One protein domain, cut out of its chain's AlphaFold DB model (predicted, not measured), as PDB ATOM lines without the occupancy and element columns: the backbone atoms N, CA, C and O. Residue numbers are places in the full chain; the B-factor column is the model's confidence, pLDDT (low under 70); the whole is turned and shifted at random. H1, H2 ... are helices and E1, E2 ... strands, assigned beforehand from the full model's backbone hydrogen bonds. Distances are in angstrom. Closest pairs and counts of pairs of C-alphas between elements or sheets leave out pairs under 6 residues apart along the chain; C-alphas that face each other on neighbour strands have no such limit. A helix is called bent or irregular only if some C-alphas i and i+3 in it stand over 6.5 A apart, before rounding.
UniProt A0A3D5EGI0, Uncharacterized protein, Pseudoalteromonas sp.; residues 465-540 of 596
ATOM      1  N   TRP A 465     137.210 145.617 171.036       97.94
ATOM      2  CA  TRP A 465     135.783 145.302 170.985       97.94
ATOM      3  C   TRP A 465     135.156 145.149 172.375       97.94
ATOM      4  O   TRP A 465     134.205 145.859 172.689       97.94
ATOM      5  N   ASN A 466     135.686 144.244 173.202       97.62
ATOM      6  CA  ASN A 466     135.104 143.892 174.497       97.62
ATOM      7  C   ASN A 466     135.169 145.043 175.509       97.62
ATOM      8  O   ASN A 466     134.193 145.279 176.217       97.62
ATOM      9  N   ASP A 467     136.279 145.779 175.544       97.06
ATOM     10  CA  ASP A 467     136.527 146.788 176.578       97.06
ATOM     11  C   ASP A 467     135.957 148.162 176.190       97.06
ATOM     12  O   ASP A 467     135.582 148.964 177.054       97.06
ATOM     13  N   VAL A 468     135.882 148.455 174.883       97.62
ATOM     14  CA  VAL A 468     135.488 149.783 174.392       97.62
ATOM     15  C   VAL A 468     134.196 149.782 173.588       97.62
ATOM     16  O   VAL A 468     133.297 150.559 173.923       97.62
ATOM     17  N   ILE A 469     134.096 148.953 172.544       97.94
ATOM     18  CA  ILE A 469     132.999 149.028 171.564       97.94
ATOM     19  C   ILE A 469     131.694 148.419 172.088       97.94
ATOM     20  O   ILE A 469     130.670 149.100 172.116       97.94
ATOM     21  N   ALA A 470     131.719 147.151 172.503       97.69
ATOM     22  CA  ALA A 470     130.533 146.404 172.915       97.69
ATOM     23  C   ALA A 470     129.775 147.057 174.090       97.69
ATOM     24  O   ALA A 470     128.544 147.102 174.038       97.69
ATOM     25  N   PRO A 471     130.446 147.651 175.100       97.56
ATOM     26  CA  PRO A 471     129.754 148.361 176.178       97.56
ATOM     27  C   PRO A 471     129.100 149.688 175.755       97.56
ATOM     28  O   PRO A 471     128.334 150.249 176.535       97.56
ATOM     29  N   ARG A 472     129.415 150.216 174.560       96.94
ATOM     30  CA  ARG A 472     129.035 151.567 174.092       96.94
ATOM     31  C   ARG A 472     128.321 151.565 172.737       96.94
ATOM     32  O   ARG A 472     128.341 152.560 172.016       96.94
ATOM     33  N   LEU A 473     127.667 150.462 172.362       96.38
ATOM     34  CA  LEU A 473     126.977 150.357 171.064       96.38
ATOM     35  C   LEU A 473     125.910 151.447 170.852       96.38
ATOM     36  O   LEU A 473     125.650 151.832 169.717       96.38
ATOM     37  N   ASN A 474     125.320 151.979 171.926       95.94
ATOM     38  CA  ASN A 474     124.350 153.076 171.881       95.94
ATOM     39  C   ASN A 474     124.955 154.433 171.467       95.94
ATOM     40  O   ASN A 474     124.203 155.351 171.149       95.94
ATOM     41  N   GLU A 475     126.281 154.581 171.491       95.25
ATOM     42  CA  GLU A 475     126.987 155.797 171.063       95.25
ATOM     43  C   GLU A 475     127.327 155.792 169.563       95.25
ATOM     44  O   GLU A 475     127.785 156.797 169.013       95.25
ATOM     45  N   LEU A 476     127.111 154.661 168.888       96.31
ATOM     46  CA  LEU A 476     127.391 154.493 167.470       96.31
ATOM     47  C   LEU A 476     126.353 155.217 166.608       96.31
ATOM     48  O   LEU A 476     125.147 155.001 166.735       96.31
ATOM     49  N   ARG A 477     126.823 156.034 165.660       94.88
ATOM     50  CA  ARG A 477     125.956 156.710 164.684       94.88
ATOM     51  C   ARG A 477     125.990 155.991 163.347       94.88
ATOM     52  O   ARG A 477     127.050 155.877 162.739       94.88
ATOM     53  N   ASP A 478     124.836 155.560 162.854       95.88
ATOM     54  CA  ASP A 478     124.740 154.928 161.539       95.88
ATOM     55  C   ASP A 478     125.059 155.919 160.410       95.88
ATOM     56  O   ASP A 478     124.428 156.972 160.269       95.88
ATOM     57  N   VAL A 479     126.051 155.562 159.598       94.81
ATOM     58  CA  VAL A 479     126.530 156.338 158.448       94.81
ATOM     59  C   VAL A 479     126.522 155.520 157.156       94.81
ATOM     60  O   VAL A 479     127.055 155.963 156.142       94.81
ATOM     61  N   THR A 480     125.872 154.353 157.148       93.06
ATOM     62  CA  THR A 480     125.829 153.419 156.006       93.06
ATOM     63  C   THR A 480     125.395 154.111 154.710       93.06
ATOM     64  O   THR A 480     125.947 153.863 153.642       93.06
ATOM     65  N   HIS A 481     124.443 155.037 154.808       91.38
ATOM     66  CA  HIS A 481     123.863 155.772 153.682       91.38
ATOM     67  C   HIS A 481     124.775 156.874 153.099       91.38
ATOM     68  O   HIS A 481     124.446 157.470 152.073       91.38
ATOM     69  N   CYS A 482     125.896 157.211 153.745       90.62
ATOM     70  CA  CYS A 482     126.741 158.324 153.324       90.62
ATOM     71  C   CYS A 482     127.562 157.976 152.066       90.62
ATOM     72  O   CYS A 482     128.287 156.983 152.027       90.62
ATOM     73  N   LYS A 483     127.532 158.855 151.050       89.25
ATOM     74  CA  LYS A 483     128.245 158.667 149.766       89.25
ATOM     75  C   LYS A 483     129.744 158.389 149.927       89.25
ATOM     76  O   LYS A 483     130.308 157.599 149.178       89.25
ATOM     77  N   THR A 484     130.397 159.030 150.896       86.12
ATOM     78  CA  THR A 484     131.834 158.837 151.145       86.12
ATOM     79  C   THR A 484     132.152 157.432 151.653       86.12
ATOM     80  O   THR A 484     133.213 156.906 151.329       86.12
ATOM     81  N   ILE A 485     131.224 156.812 152.390       89.06
ATOM     82  CA  ILE A 485     131.342 155.433 152.881       89.06
ATOM     83  C   ILE A 485     131.240 154.463 151.717       89.06
ATOM     84  O   ILE A 485     132.135 153.646 151.546       89.06
ATOM     85  N   GLN A 486     130.223 154.633 150.870       89.31
ATOM     86  CA  GLN A 486     130.040 153.822 149.663       89.31
ATOM     87  C   GLN A 486     131.287 153.875 148.772       89.31
ATOM     88  O   GLN A 486     131.886 152.848 148.476       89.31
ATOM     89  N   LYS A 487     131.813 155.079 148.511       88.12
ATOM     90  CA  LYS A 487     133.079 155.238 147.781       88.12
ATOM     91  C   LYS A 487     134.274 154.583 148.489       88.12
ATOM     92  O   LYS A 487     135.192 154.094 147.834       88.12
ATOM     93  N   GLY A 488     134.315 154.614 149.822       88.06
ATOM     94  CA  GLY A 488     135.344 153.937 150.615       88.06
ATOM     95  C   GLY A 488     135.307 152.416 150.450       88.06
ATOM     96  O   GLY A 488     136.368 151.801 150.354       88.06
ATOM     97  N   ILE A 489     134.104 151.839 150.368       88.25
ATOM     98  CA  ILE A 489     133.869 150.417 150.087       88.25
ATOM     99  C   ILE A 489     134.327 150.092 148.662       88.25
ATOM    100  O   ILE A 489     135.195 149.239 148.496       88.25
ATOM    101  N   ASP A 490     133.845 150.840 147.663       89.81
ATOM    102  CA  ASP A 490     134.159 150.618 146.241       89.81
ATOM    103  C   ASP A 490     135.665 150.674 145.954       89.81
ATOM    104  O   ASP A 490     136.191 149.946 145.117       89.81
ATOM    105  N   THR A 491     136.379 151.557 146.659       88.38
ATOM    106  CA  THR A 491     137.830 151.735 146.497       88.38
ATOM    107  C   THR A 491     138.666 150.812 147.383       88.38
ATOM    108  O   THR A 491     139.893 150.902 147.341       88.38
ATOM    109  N   GLY A 492     138.042 149.973 148.221       87.19
ATOM    110  CA  GLY A 492     138.740 149.096 149.170       87.19
ATOM    111  C   GLY A 492     139.533 149.843 150.249       87.19
ATOM    112  O   GLY A 492     140.416 149.272 150.885       87.19
ATOM    113  N   ARG A 493     139.256 151.138 150.445       86.88
ATOM    114  CA  ARG A 493     139.980 152.002 151.392       86.88
ATOM    115  C   ARG A 493     139.299 152.129 152.742       86.88
ATOM    116  O   ARG A 493     139.905 152.689 153.652       86.88
ATOM    117  N   ILE A 494     138.068 151.635 152.871       89.94
ATOM    118  CA  ILE A 494     137.338 151.665 154.133       89.94
ATOM    119  C   ILE A 494     138.097 150.893 155.216       89.94
ATOM    120  O   ILE A 494     138.645 149.817 154.981       89.94
ATOM    121  N   ARG A 495     138.139 151.453 156.425       93.25
ATOM    122  CA  ARG A 495     138.868 150.870 157.554       93.25
ATOM    123  C   ARG A 495     137.864 150.478 158.617       93.25
ATOM    124  O   ARG A 495     137.166 151.329 159.162       93.25
ATOM    125  N   VAL A 496     137.772 149.182 158.870       95.06
ATOM    126  CA  VAL A 496     136.667 148.587 159.619       95.06
ATOM    127  C   VAL A 496     137.151 148.009 160.946       95.06
ATOM    128  O   VAL A 496     138.258 147.481 161.026       95.06
ATOM    129  N   ILE A 497     136.303 148.132 161.964       97.25
ATOM    130  CA  ILE A 497     136.324 147.388 163.221       97.25
ATOM    131  C   ILE A 497     135.172 146.384 163.151       97.25
ATOM    132  O   ILE A 497     134.005 146.786 163.093       97.25
ATOM    133  N   ASN A 498     135.497 145.099 163.135       97.50
ATOM    134  CA  ASN A 498     134.525 144.014 163.166       97.50
ATOM    135  C   ASN A 498     134.196 143.610 164.605       97.50
ATOM    136  O   ASN A 498     134.955 143.863 165.546       97.50
ATOM    137  N   VAL A 499     133.059 142.931 164.758       96.81
ATOM    138  CA  VAL A 499     132.680 142.271 166.009       96.81
ATOM    139  C   VAL A 499     133.809 141.339 166.454       96.81
ATOM    140  O   VAL A 499     134.214 140.457 165.703       96.81
ATOM    141  N   GLY A 500     134.306 141.528 167.677       96.38
ATOM    142  CA  GLY A 500     135.379 140.713 168.251       96.38
ATOM    143  C   GLY A 500     136.806 141.163 167.917       96.38
ATOM    144  O   GLY A 500     137.746 140.528 168.389       96.38
ATOM    145  N   ASP A 501     137.012 142.259 167.180       97.44
ATOM    146  CA  ASP A 501     138.367 142.758 166.918       97.44
ATOM    147  C   ASP A 501     139.075 143.187 168.219       97.44
ATOM    148  O   ASP A 501     138.605 144.048 168.969       97.44
ATOM    149  N   ALA A 502     140.253 142.611 168.474       95.62
ATOM    150  CA  ALA A 502     141.095 142.976 169.616       95.62
ATOM    151  C   ALA A 502     141.861 144.292 169.401       95.62
ATOM    152  O   ALA A 502     142.199 144.973 170.367       95.62
ATOM    153  N   ILE A 503     142.144 144.645 168.142       95.94
ATOM    154  CA  ILE A 503     142.899 145.841 167.749       95.94
ATOM    155  C   ILE A 503     142.186 146.537 166.592       95.94
ATOM    156  O   ILE A 503     141.830 145.895 165.603       95.94
ATOM    157  N   VAL A 504     142.085 147.863 166.663       96.56
ATOM    158  CA  VAL A 504     141.477 148.702 165.625       96.56
ATOM    159  C   VAL A 504     142.512 149.346 164.697       96.56
ATOM    160  O   VAL A 504     143.683 149.510 165.057       96.56
ATOM    161  N   PRO A 505     142.122 149.770 163.484       95.31
ATOM    162  CA  PRO A 505     142.984 150.596 162.646       95.31
ATOM    163  C   PRO A 505     143.365 151.928 163.331       95.31
ATOM    164  O   PRO A 505     142.584 152.487 164.091       95.31
ATOM    165  N   THR A 506     144.540 152.485 163.013       93.88
ATOM    166  CA  THR A 506     144.981 153.831 163.446       93.88
ATOM    167  C   THR A 506     143.911 154.902 163.231       93.88
ATOM    168  O   THR A 506     143.504 155.130 162.091       93.88
ATOM    169  N   ILE A 507     143.501 155.598 164.285       94.81
ATOM    170  CA  ILE A 507     142.550 156.713 164.196       94.81
ATOM    171  C   ILE A 507     143.239 157.923 163.543       94.81
ATOM    172  O   ILE A 507     144.441 158.123 163.711       94.81
ATOM    173  N   VAL A 508     142.497 158.692 162.739       91.81
ATOM    174  CA  VAL A 508     143.032 159.787 161.909       91.81
ATOM    175  C   VAL A 508     142.415 161.132 162.283       91.81
ATOM    176  O   VAL A 508     141.238 161.200 162.623       91.81
ATOM    177  N   LYS A 509     143.170 162.229 162.135       91.31
ATOM    178  CA  LYS A 509     142.695 163.615 162.361       91.31
ATOM    179  C   LYS A 509     141.420 163.953 161.572       91.31
ATOM    180  O   LYS A 509     140.633 164.814 161.944       91.31
ATOM    181  N   SER A 510     141.209 163.290 160.436       89.69
ATOM    182  CA  SER A 510     140.050 163.463 159.558       89.69
ATOM    183  C   SER A 510     138.811 162.653 159.952       89.69
ATOM    184  O   SER A 510     137.847 162.648 159.190       89.69
ATOM    185  N   GLN A 511     138.801 161.982 161.106       92.69
ATOM    186  CA  GLN A 511     137.752 161.038 161.498       92.69
ATOM    187  C   GLN A 511     136.333 161.638 161.461       92.69
ATOM    188  O   GLN A 511     135.454 161.080 160.804       92.69
ATOM    189  N   SER A 512     136.123 162.815 162.058       89.94
ATOM    190  CA  SER A 512     134.828 163.525 162.050       89.94
ATOM    191  C   SER A 512     134.302 163.865 160.648       89.94
ATOM    192  O   SER A 512     133.093 164.002 160.449       89.94
ATOM    193  N   ARG A 513     135.194 163.951 159.651       87.06
ATOM    194  CA  ARG A 513     134.862 164.271 158.253       87.06
ATOM    195  C   ARG A 513     134.356 163.067 157.457       87.06
ATOM    196  O   ARG A 513     133.954 163.252 156.311       87.06
ATOM    197  N   GLN A 514     134.359 161.864 158.041       88.69
ATOM    198  CA  GLN A 514     133.881 160.635 157.397       88.69
ATOM    199  C   GLN A 514     134.585 160.384 156.056       88.69
ATOM    200  O   GLN A 514     133.955 160.044 155.054       88.69
ATOM    201  N   VAL A 515     135.898 160.625 156.006       84.88
ATOM    202  CA  VAL A 515     136.678 160.390 154.790       84.88
ATOM    203  C   VAL A 515     136.851 158.888 154.560       84.88
ATOM    204  O   VAL A 515     136.631 158.067 155.451       84.88
ATOM    205  N   LYS A 516     137.287 158.517 153.354       83.19
ATOM    206  CA  LYS A 516     137.551 157.118 152.975       83.19
ATOM    207  C   LYS A 516     138.499 156.383 153.938       83.19
ATOM    208  O   LYS A 516     138.349 155.187 154.110       83.19
ATOM    209  N   ASP A 517     139.421 157.106 154.584       84.75
ATOM    210  CA  ASP A 517     140.429 156.561 155.509       84.75
ATOM    211  C   ASP A 517     140.035 156.665 157.001       84.75
ATOM    212  O   ASP A 517     140.852 156.377 157.885       84.75
ATOM    213  N   SER A 518     138.807 157.098 157.302       91.56
ATOM    214  CA  SER A 518     138.246 157.071 158.657       91.56
ATOM    215  C   SER A 518     137.925 155.636 159.093       91.56
ATOM    216  O   SER A 518     137.799 154.730 158.267       91.56
ATOM    217  N   VAL A 519     137.809 155.430 160.401       94.56
ATOM    218  CA  VAL A 519     137.530 154.134 161.031       94.56
ATOM    219  C   VAL A 519     136.033 153.971 161.294       94.56
ATOM    220  O   VAL A 519     135.404 154.879 161.835       94.56
ATOM    221  N   TYR A 520     135.468 152.817 160.950       96.19
ATOM    222  CA  TYR A 520     134.042 152.522 161.110       96.19
ATOM    223  C   TYR A 520     133.833 151.193 161.826       96.19
ATOM    224  O   TYR A 520     134.574 150.245 161.587       96.19
ATOM    225  N   VAL A 521     132.802 151.099 162.660       97.56
ATOM    226  CA  VAL A 521     132.334 149.815 163.192       97.56
ATOM    227  C   VAL A 521     131.411 149.177 162.162       97.56
ATOM    228  O   VAL A 521     130.458 149.817 161.717       97.56
ATOM    229  N   TYR A 522     131.690 147.934 161.778       96.75
ATOM    230  CA  TYR A 522     130.829 147.153 160.895       96.75
ATOM    231  C   TYR A 522     130.093 146.085 161.695       96.75
ATOM    232  O   TYR A 522     130.704 145.241 162.352       96.75
ATOM    233  N   MET A 523     128.767 146.138 161.647       96.00
ATOM    234  CA  MET A 523     127.906 145.207 162.368       96.00
ATOM    235  C   MET A 523     126.584 145.054 161.619       96.00
ATOM    236  O   MET A 523     125.961 146.047 161.240       96.00
ATOM    237  N   ASN A 524     126.144 143.809 161.420       94.69
ATOM    238  CA  ASN A 524     124.861 143.476 160.787       94.69
ATOM    239  C   ASN A 524     124.660 144.150 159.414       94.69
ATOM    240  O   ASN A 524     123.601 144.710 159.140       94.69
ATOM    241  N   GLY A 525     125.695 144.145 158.566       94.31
ATOM    242  CA  GLY A 525     125.635 144.734 157.222       94.31
ATOM    243  C   GLY A 525     125.651 146.267 157.181       94.31
ATOM    244  O   GLY A 525     125.430 146.844 156.119       94.31
ATOM    245  N   ARG A 526     125.888 146.940 158.314       96.19
ATOM    246  CA  ARG A 526     125.836 148.405 158.440       96.19
ATOM    247  C   ARG A 526     127.149 148.971 158.970       96.19
ATOM    248  O   ARG A 526     127.878 148.296 159.697       96.19
ATOM    249  N   TYR A 527     127.418 150.224 158.611       96.25
ATOM    250  CA  TYR A 527     128.607 150.976 159.007       96.25
ATOM    251  C   TYR A 527     128.242 152.090 159.979       96.25
ATOM    252  O   TYR A 527     127.391 152.939 159.694       96.25
ATOM    253  N   TYR A 528     128.946 152.118 161.102       96.94
ATOM    254  CA  TYR A 528     128.718 153.071 162.172       96.94
ATOM    255  C   TYR A 528     129.969 153.886 162.476       96.94
ATOM    256  O   TYR A 528     131.092 153.380 162.467       96.94
ATOM    257  N   MET A 529     129.759 155.161 162.772       95.56
ATOM    258  CA  MET A 529     130.787 156.079 163.234       95.56
ATOM    259  C   MET A 529     130.916 155.984 164.765       95.56
ATOM    260  O   MET A 529     129.912 156.213 165.448       95.56
ATOM    261  N   PRO A 530     132.112 155.682 165.310       96.31
ATOM    262  CA  PRO A 530     132.374 155.759 166.747       96.31
ATOM    263  C   PRO A 530     132.253 157.188 167.290       96.31
ATOM    264  O   PRO A 530     132.569 158.151 166.586       96.31
ATOM    265  N   SER A 531     131.847 157.327 168.555       95.44
ATOM    266  CA  SER A 531     131.863 158.613 169.262       95.44
ATOM    267  C   SER A 531     133.297 159.061 169.576       95.44
ATOM    268  O   SER A 531     134.227 158.253 169.613       95.44
ATOM    269  N   ASN A 532     133.494 160.351 169.859       94.94
ATOM    270  CA  ASN A 532     134.802 160.852 170.290       94.94
ATOM    271  C   ASN A 532     135.288 160.213 171.598       94.94
ATOM    272  O   ASN A 532     136.489 160.015 171.765       94.94
ATOM    273  N   ASP A 533     134.382 159.866 172.513       94.69
ATOM    274  CA  ASP A 533     134.750 159.198 173.763       94.69
ATOM    275  C   ASP A 533     135.217 157.760 173.511       94.69
ATOM    276  O   ASP A 533     136.227 157.337 174.078       94.69
ATOM    277  N   MET A 534     134.583 157.042 172.574       96.56
ATOM    278  CA  MET A 534     135.081 155.744 172.105       96.56
ATOM    279  C   MET A 534     136.457 155.873 171.441       96.56
ATOM    280  O   MET A 534     137.344 155.073 171.724       96.56
ATOM    281  N   LEU A 535     136.667 156.881 170.586       96.81
ATOM    282  CA  LEU A 535     137.956 157.104 169.919       96.81
ATOM    283  C   LEU A 535     139.080 157.409 170.921       96.81
ATOM    284  O   LEU A 535     140.165 156.847 170.790       96.81
ATOM    285  N   LYS A 536     138.822 158.243 171.939       97.00
ATOM    286  CA  LYS A 536     139.776 158.504 173.031       97.00
ATOM    287  C   LYS A 536     140.116 157.222 173.791       97.00
ATOM    288  O   LYS A 536     141.294 156.912 173.946       97.00
ATOM    289  N   ALA A 537     139.103 156.445 174.177       97.12
ATOM    290  CA  ALA A 537     139.301 155.184 174.887       97.12
ATOM    291  C   ALA A 537     140.110 154.168 174.059       97.12
ATOM    292  O   ALA A 537     141.008 153.526 174.594       97.12
ATOM    293  N   LEU A 538     139.862 154.065 172.748       97.31
ATOM    294  CA  LEU A 538     140.647 153.215 171.840       97.31
ATOM    295  C   LEU A 538     142.117 153.648 171.728       97.31
ATOM    296  O   LEU A 538     142.978 152.801 171.520       97.31
ATOM    297  N   MET A 539     142.411 154.944 171.864       97.19
ATOM    298  CA  MET A 539     143.779 155.486 171.907       97.19
ATOM    299  C   MET A 539     144.434 155.362 173.297       97.19
ATOM    300  O   MET A 539     145.547 155.856 173.491       97.19
ATOM    301  N   GLY A 540     143.733 154.762 174.266       96.50
ATOM    302  CA  GLY A 540     144.158 154.654 175.660       96.50
ATOM    303  C   GLY A 540     144.122 155.978 176.430       96.50
ATOM    304  O   GLY A 540     144.647 156.044 177.538       96.50
TER     305      GLY A 540
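Overview. This is residues 465 to 540 of the 596 residues of an uncharacterized protein of Pseudoalteromonas sp. (UniProt A0A3D5EGI0). A small sheet of three short strands, E1, E2 and E3, sits in the middle of a rounded domain, between H1 and H3 side by side at one end and H2 at the other. A long loop, residues 499 to 518, leads from E1 back to E2. The printed part has 76 residues with three named helices and three named strands, in the order H1 H2 E1 E2 E3 H3; the sheet runs E1 E2 E3 and is mixed, and the class is mixed, helices and strands. The whole is compact, with a radius of gyration of the C-alphas of 11.4 A and spans of 30 by 27 by 19 A.

Along the chain. In the sheet, E2 is residues 519 to 523, 13.2 A long, with E1 at residues 495 to 498 and E3 at residues 526 to 529. H1, residues 465 to 475, is 13.7 A long and begins with C-alpha 465 at (135.783, 145.302, 170.985). H2 is residues 483 to 490, 10.6 A long. H3, residues 532 to 538, ends with C-alpha 538 at (140.647, 153.215, 171.840).

Arrangement. E1 and E2 are parallel at 36 degrees, with N 497 and O 520 2.8 A apart, within hydrogen-bond range. E2 and E3 form an antiparallel hairpin at 142 degrees, with N 528 and O 521 at 2.8 A. Residues 477 to 478 pair antiparallel with residues 528 to 529 of E3. H1 and H2 are on the sheet but each only grazes it; H3 is not on it. H1 and H3 touch, closest at the C-alphas of Val 468 and Met 534, 6.4 A, and run opposite ways at a shallow tilt of 8 degrees. H2 and H3 are apart. H1 is irregular: C-alphas 471 and 474 are 8.4 A apart. Every O i to N i+4 pair is within hydrogen-bond range in H2 and H3; in H1 2 of 7 are, beside 2 of 8 O i to N i+3 pairs.

Size, cuts and confidence. The two C-alphas farthest apart, those of Asp 490 and Gly 540, are 31.3 A apart. The printed part has no cut, and the link E1 to E2, 20 residues, is long. The mean pLDDT of the printed part is 93.7, and no printed residue is under 70.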